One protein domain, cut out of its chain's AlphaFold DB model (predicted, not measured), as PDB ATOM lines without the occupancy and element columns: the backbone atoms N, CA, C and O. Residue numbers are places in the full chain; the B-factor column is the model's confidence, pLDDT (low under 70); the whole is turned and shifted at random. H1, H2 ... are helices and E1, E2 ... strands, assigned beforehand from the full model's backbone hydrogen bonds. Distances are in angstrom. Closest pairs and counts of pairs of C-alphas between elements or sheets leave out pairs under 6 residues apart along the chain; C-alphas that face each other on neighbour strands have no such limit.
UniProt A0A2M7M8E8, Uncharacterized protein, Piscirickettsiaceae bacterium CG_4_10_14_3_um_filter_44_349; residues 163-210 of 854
ATOM      1  N   ASP A 163     -83.712  -8.944-142.320       82.56
ATOM      2  CA  ASP A 163     -84.099 -10.344-142.530       82.56
ATOM      3  C   ASP A 163     -85.584 -10.578-142.219       82.56
ATOM      4  O   ASP A 163     -85.972 -11.510-141.516       82.56
ATOM      5  N   GLY A 164     -86.434  -9.677-142.714       80.81
ATOM      6  CA  GLY A 164     -87.871  -9.708-142.484       80.81
ATOM      7  C   GLY A 164     -88.237  -9.233-141.080       80.81
ATOM      8  O   GLY A 164     -87.870  -8.134-140.669       80.81
ATOM      9  N   GLY A 165     -88.980 -10.044-140.331       82.88
ATOM     10  CA  GLY A 165     -89.443  -9.696-138.994       82.88
ATOM     11  C   GLY A 165     -90.265 -10.793-138.330       82.88
ATOM     12  O   GLY A 165     -90.167 -11.968-138.680       82.88
ATOM     13  N   TYR A 166     -91.079 -10.412-137.355       82.94
ATOM     14  CA  TYR A 166     -92.025 -11.299-136.689       82.94
ATOM     15  C   TYR A 166     -93.224 -10.519-136.151       82.94
ATOM     16  O   TYR A 166     -93.119  -9.343-135.810       82.94
ATOM     17  N   CYS A 167     -94.369 -11.186-136.047       82.00
ATOM     18  CA  CYS A 167     -95.559 -10.632-135.409       82.00
ATOM     19  C   CYS A 167     -95.612 -10.994-133.929       82.00
ATOM     20  O   CYS A 167     -95.417 -12.153-133.564       82.00
ATOM     21  N   PHE A 168     -95.901 -10.014-133.076       81.50
ATOM     22  CA  PHE A 168     -95.995 -10.198-131.631       81.50
ATOM     23  C   PHE A 168     -97.278  -9.573-131.082       81.50
ATOM     24  O   PHE A 168     -97.657  -8.466-131.457       81.50
ATOM     25  N   GLY A 169     -97.950 -10.288-130.186       77.75
ATOM     26  CA  GLY A 169     -99.190  -9.871-129.541       77.75
ATOM     27  C   GLY A 169     -99.604 -10.879-128.472       77.75
ATOM     28  O   GLY A 169     -99.018 -11.956-128.377       77.75
ATOM     29  N   ASP A 170    -100.614 -10.534-127.672       73.31
ATOM     30  CA  ASP A 170    -100.981 -11.311-126.475       73.31
ATOM     31  C   ASP A 170    -102.230 -12.196-126.661       73.31
ATOM     32  O   ASP A 170    -102.511 -13.059-125.830       73.31
ATOM     33  N   ASN A 171    -102.998 -12.008-127.741       75.69
ATOM     34  CA  ASN A 171    -104.302 -12.654-127.940       75.69
ATOM     35  C   ASN A 171    -104.261 -13.775-128.992       75.69
ATOM     36  O   ASN A 171    -104.946 -13.718-130.014       75.69
ATOM     37  N   TYR A 172    -103.442 -14.801-128.744       73.12
ATOM     38  CA  TYR A 172    -103.274 -15.931-129.669       73.12
ATOM     39  C   TYR A 172    -104.555 -16.754-129.888       73.12
ATOM     40  O   TYR A 172    -104.727 -17.340-130.953       73.12
ATOM     41  N   ASP A 173    -105.479 -16.751-128.923       76.31
ATOM     42  CA  ASP A 173    -106.737 -17.509-128.987       76.31
ATOM     43  C   ASP A 173    -107.736 -16.952-130.025       76.31
ATOM     44  O   ASP A 173    -108.713 -17.621-130.366       76.31
ATOM     45  N   ALA A 174    -107.509 -15.734-130.531       69.00
ATOM     46  CA  ALA A 174    -108.343 -15.086-131.546       69.00
ATOM     47  C   ALA A 174    -107.933 -15.413-132.995       69.00
ATOM     48  O   ALA A 174    -108.562 -14.901-133.921       69.00
ATOM     49  N   LEU A 175    -106.897 -16.234-133.194       78.62
ATOM     50  CA  LEU A 175    -106.290 -16.494-134.498       78.62
ATOM     51  C   LEU A 175    -106.618 -17.896-135.016       78.62
ATOM     52  O   LEU A 175    -106.530 -18.883-134.285       78.62
ATOM     53  N   THR A 176    -106.957 -17.998-136.301       78.00
ATOM     54  CA  THR A 176    -107.250 -19.272-136.980       78.00
ATOM     55  C   THR A 176    -106.260 -19.633-138.094       78.00
ATOM     56  O   THR A 176    -106.273 -20.775-138.565       78.00
ATOM     57  N   GLY A 177    -105.389 -18.700-138.492       79.00
ATOM     58  CA  GLY A 177    -104.393 -18.859-139.555       79.00
ATOM     59  C   GLY A 177    -102.969 -18.467-139.151       79.00
ATOM     60  O   GLY A 177    -102.672 -18.247-137.978       79.00
ATOM     61  N   ASP A 178    -102.078 -18.401-140.145       83.50
ATOM     62  CA  ASP A 178    -100.717 -17.897-139.953       83.50
ATOM     63  C   ASP A 178    -100.752 -16.408-139.571       83.50
ATOM     64  O   ASP A 178    -101.518 -15.608-140.122       83.50
ATOM     65  N   ILE A 179     -99.924 -16.045-138.598       86.56
ATOM     66  CA  ILE A 179     -99.818 -14.675-138.096       86.56
ATOM     67  C   ILE A 179     -98.964 -13.802-139.010       86.56
ATOM     68  O   ILE A 179     -99.110 -12.582-138.995       86.56
ATOM     69  N   ASN A 180     -98.094 -14.426-139.801       87.44
ATOM     70  CA  ASN A 180     -97.085 -13.767-140.608       87.44
ATOM     71  C   ASN A 180     -97.518 -13.685-142.079       87.44
ATOM     72  O   ASN A 180     -98.056 -14.634-142.651       87.44
ATOM     73  N   GLU A 181     -97.217 -12.560-142.718       87.75
ATOM     74  CA  GLU A 181     -97.190 -12.429-144.173       87.75
ATOM     75  C   GLU A 181     -95.754 -12.610-144.658       87.75
ATOM     76  O   GLU A 181     -94.839 -12.020-144.090       87.75
ATOM     77  N   TYR A 182     -95.549 -13.407-145.707       87.81
ATOM     78  CA  TYR A 182     -94.221 -13.742-146.223       87.81
ATOM     79  C   TYR A 182     -93.989 -13.157-147.618       87.81
ATOM     80  O   TYR A 182     -94.908 -13.121-148.438       87.81
ATOM     81  N   ASN A 183     -92.756 -12.740-147.910       86.19
ATOM     82  CA  ASN A 183     -92.328 -12.427-149.274       86.19
ATOM     83  C   ASN A 183     -91.996 -13.698-150.081       86.19
ATOM     84  O   ASN A 183     -91.986 -14.816-149.561       86.19
ATOM     85  N   ASP A 184     -91.649 -13.513-151.357       86.19
ATOM     86  CA  ASP A 184     -91.264 -14.596-152.275       86.19
ATOM     87  C   ASP A 184     -89.985 -15.350-151.848       86.19
ATOM     88  O   ASP A 184     -89.708 -16.438-152.354       86.19
ATOM     89  N   GLN A 185     -89.200 -14.792-150.920       83.50
ATOM     90  CA  GLN A 185     -88.020 -15.427-150.323       83.50
ATOM     91  C   GLN A 185     -88.324 -16.142-148.993       83.50
ATOM     92  O   GLN A 185     -87.417 -16.722-148.399       83.50
ATOM     93  N   GLY A 186     -89.580 -16.142-148.533       84.38
ATOM     94  CA  GLY A 186     -89.993 -16.774-147.279       84.38
ATOM     95  C   GLY A 186     -89.649 -15.975-146.019       84.38
ATOM     96  O   GLY A 186     -89.695 -16.534-144.926       84.38
ATOM     97  N   GLN A 187     -89.316 -14.688-146.143       85.88
ATOM     98  CA  GLN A 187     -89.100 -13.787-145.007       85.88
ATOM     99  C   GLN A 187     -90.417 -13.123-144.607       85.88
ATOM    100  O   GLN A 187     -91.214 -12.764-145.475       85.88
ATOM    101  N   VAL A 188     -90.642 -12.937-143.305       85.88
ATOM    102  CA  VAL A 188     -91.845 -12.256-142.805       85.88
ATOM    103  C   VAL A 188     -91.758 -10.762-143.124       85.88
ATOM    104  O   VAL A 188     -90.805 -10.102-142.726       85.88
ATOM    105  N   ILE A 189     -92.756 -10.219-143.811       86.56
ATOM    106  CA  ILE A 189     -92.829  -8.807-144.224       86.56
ATOM    107  C   ILE A 189     -93.957  -8.025-143.547       86.56
ATOM    108  O   ILE A 189     -94.080  -6.821-143.760       86.56
ATOM    109  N   GLY A 190     -94.791  -8.692-142.756       85.50
ATOM    110  CA  GLY A 190     -95.914  -8.064-142.077       85.50
ATOM    111  C   GLY A 190     -96.743  -9.064-141.287       85.50
ATOM    112  O   GLY A 190     -96.455 -10.262-141.284       85.50
ATOM    113  N   CYS A 191     -97.785  -8.561-140.628       86.75
ATOM    114  CA  CYS A 191     -98.780  -9.392-139.958       86.75
ATOM    115  C   CYS A 191    -100.008  -9.575-140.830       86.75
ATOM    116  O   CYS A 191    -100.433  -8.640-141.505       86.75
ATOM    117  N   SER A 192    -100.603 -10.766-140.776       87.50
ATOM    118  CA  SER A 192    -101.841 -11.035-141.497       87.50
ATOM    119  C   SER A 192    -102.960 -10.101-141.021       87.50
ATOM    120  O   SER A 192    -102.987  -9.655-139.870       87.50
ATOM    121  N   ALA A 193    -103.930  -9.800-141.888       84.81
ATOM    122  CA  ALA A 193    -105.049  -8.916-141.537       84.81
ATOM    123  C   ALA A 193    -105.839  -9.387-140.292       84.81
ATOM    124  O   ALA A 193    -106.372  -8.564-139.540       84.81
ATOM    125  N   GLU A 194    -105.899 -10.704-140.064       83.75
ATOM    126  CA  GLU A 194    -106.483 -11.320-138.867       83.75
ATOM    127  C   GLU A 194    -105.638 -11.015-137.622       83.75
ATOM    128  O   GLU A 194    -106.181 -10.549-136.620       83.75
ATOM    129  N   ALA A 195    -104.312 -11.170-137.715       83.56
ATOM    130  CA  ALA A 195    -103.374 -10.834-136.649       83.56
ATOM    131  C   ALA A 195    -103.432  -9.345-136.271       83.56
ATOM    132  O   ALA A 195    -103.566  -9.020-135.089       83.56
ATOM    133  N   ILE A 196    -103.453  -8.439-137.252       82.62
ATOM    134  CA  ILE A 196    -103.607  -6.992-137.009       82.62
ATOM    135  C   ILE A 196    -104.932  -6.702-136.286       82.62
ATOM    136  O   ILE A 196    -104.967  -5.944-135.316       82.62
ATOM    137  N   SER A 197    -106.030  -7.334-136.714       81.88
ATOM    138  CA  SER A 197    -107.351  -7.159-136.091       81.88
ATOM    139  C   SER A 197    -107.415  -7.707-134.658       81.88
ATOM    140  O   SER A 197    -108.202  -7.215-133.848       81.88
ATOM    141  N   ALA A 198    -106.582  -8.702-134.338       79.06
ATOM    142  CA  ALA A 198    -106.417  -9.272-133.003       79.06
ATOM    143  C   ALA A 198    -105.425  -8.492-132.115       79.06
ATOM    144  O   ALA A 198    -105.249  -8.849-130.950       79.06
ATOM    145  N   GLY A 199    -104.815  -7.421-132.637       78.06
ATOM    146  CA  GLY A 199    -103.888  -6.559-131.903       78.06
ATOM    147  C   GLY A 199    -102.428  -7.016-131.928       78.06
ATOM    148  O   GLY A 199    -101.675  -6.627-131.040       78.06
ATOM    149  N   PHE A 200    -102.028  -7.845-132.896       79.88
ATOM    150  CA  PHE A 200    -100.617  -8.164-133.133       79.88
ATOM    151  C   PHE A 200     -99.923  -7.024-133.880       79.88
ATOM    152  O   PHE A 200    -100.491  -6.426-134.796       79.88
ATOM    153  N   GLU A 201     -98.670  -6.774-133.518       77.00
ATOM    154  CA  GLU A 201     -97.800  -5.760-134.108       77.00
ATOM    155  C   GLU A 201     -96.618  -6.434-134.817       77.00
ATOM    156  O   GLU A 201     -96.106  -7.463-134.366       77.00
ATOM    157  N   PHE A 202     -96.193  -5.865-135.946       79.31
ATOM    158  CA  PHE A 202     -95.060  -6.367-136.720       79.31
ATOM    159  C   PHE A 202     -93.750  -5.743-136.231       79.31
ATOM    160  O   PHE A 202     -93.632  -4.521-136.156       79.31
ATOM    161  N   PHE A 203     -92.750  -6.580-135.962       73.19
ATOM    162  CA  PHE A 203     -91.405  -6.183-135.557       73.19
ATOM    163  C   PHE A 203     -90.399  -6.621-136.614       73.19
ATOM    164  O   PHE A 203     -90.111  -7.807-136.750       73.19
ATOM    165  N   GLU A 204     -89.833  -5.667-137.353       76.69
ATOM    166  CA  GLU A 204     -88.766  -5.981-138.313       76.69
ATOM    167  C   GLU A 204     -87.498  -6.455-137.590       76.69
ATOM    168  O   GLU A 204     -87.133  -5.904-136.548       76.69
ATOM    169  N   ASN A 205     -86.799  -7.428-138.164       79.31
ATOM    170  CA  ASN A 205     -85.502  -7.887-137.691       79.31
ATOM    171  C   ASN A 205     -84.403  -7.139-138.457       79.31
ATOM    172  O   ASN A 205     -83.989  -7.552-139.544       79.31
ATOM    173  N   VAL A 206     -83.987  -6.000-137.903       82.06
ATOM    174  CA  VAL A 206     -83.049  -5.062-138.529       82.06
ATOM    175  C   VAL A 206     -81.837  -4.893-137.628       82.06
ATOM    176  O   VAL A 206     -81.985  -4.598-136.444       82.06
ATOM    177  N   TRP A 207     -80.640  -5.037-138.186       83.44
ATOM    178  CA  TRP A 207     -79.393  -4.825-137.454       83.44
ATOM    179  C   TRP A 207     -78.332  -4.189-138.346       83.44
ATOM    180  O   TRP A 207     -78.484  -4.072-139.564       83.44
ATOM    181  N   ILE A 208     -77.245  -3.754-137.718       85.69
ATOM    182  CA  ILE A 208     -76.103  -3.160-138.405       85.69
ATOM    183  C   ILE A 208     -75.038  -4.241-138.563       85.69
ATOM    184  O   ILE A 208     -74.628  -4.852-137.578       85.69
ATOM    185  N   ASP A 209     -74.619  -4.508-139.801       77.25
ATOM    186  CA  ASP A 209     -73.543  -5.468-140.071       77.25
ATOM    187  C   ASP A 209     -72.176  -4.855-139.753       77.25
ATOM    188  O   ASP A 209     -72.013  -3.632-139.810       77.25
ATOM    189  N   SER A 210     -71.201  -5.694-139.397       64.50
ATOM    190  CA  SER A 210     -69.932  -5.267-138.804       64.50
ATOM    191  C   SER A 210     -69.251  -4.169-139.628       64.50
ATOM    192  O   SER A 210     -68.703  -4.428-140.700       64.50
TER     193      SER A 210
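What this domain is: This is residues 163 to 210 of the 854 residues of an uncharacterized protein of Piscirickettsiaceae bacterium CG_4_10_14_3_um_filter_44_349 (UniProt A0A2M7M8E8). Two small antiparallel strand pairs, E1 with E4 and the hairpin E2 and E3, lie side by side. The short helix H1 and the loop from E1 to E2 lie at one end; E4 runs on past E1 at the other. The printed part has 48 residues, ordered E1, E2, E3, H1, E4, mostly strand. It is only just loose, close to compact, with a radius of gyration of the C-alphas of 11.6 A, and flat, spanning 40 by 22 by 12 A.

How they stand to each other: E1, residues 163 to 168, is the antiparallel neighbour of E4, residues 201 to 208, at 146 degrees; N 166 and O 203 are 2.8 A apart, within hydrogen-bond range. E2, residues 180 to 182, and E3, residues 188 to 191, form an antiparallel hairpin at 141 degrees, with N 181 and O 190 within hydrogen-bond range at 2.8 A. The closest C-alphas of E1 and E3, Gly 164 and Val 188, are 4.7 A apart. E2 and E4 are apart. In H1, residues 193 to 197, the O i to N i+4 pair is within hydrogen-bond range.

Where its parts are: E1 starts at C-alpha 163 (-84.099, -10.344, -142.530) and is 16.1 A long. E2 is 6.3 A, E3 8.0 A and H1 6.2 A long. E4, 22.3 A, ends at C-alpha 208 (-76.103, -3.160, -138.405).

The domain as a whole: The farthest C-alphas, of Ala 174 and Ser 210, are 40.3 A apart. The printed part has no cut; the link E1 to E2 is long. Residues 174 and 210 have pLDDT under 70.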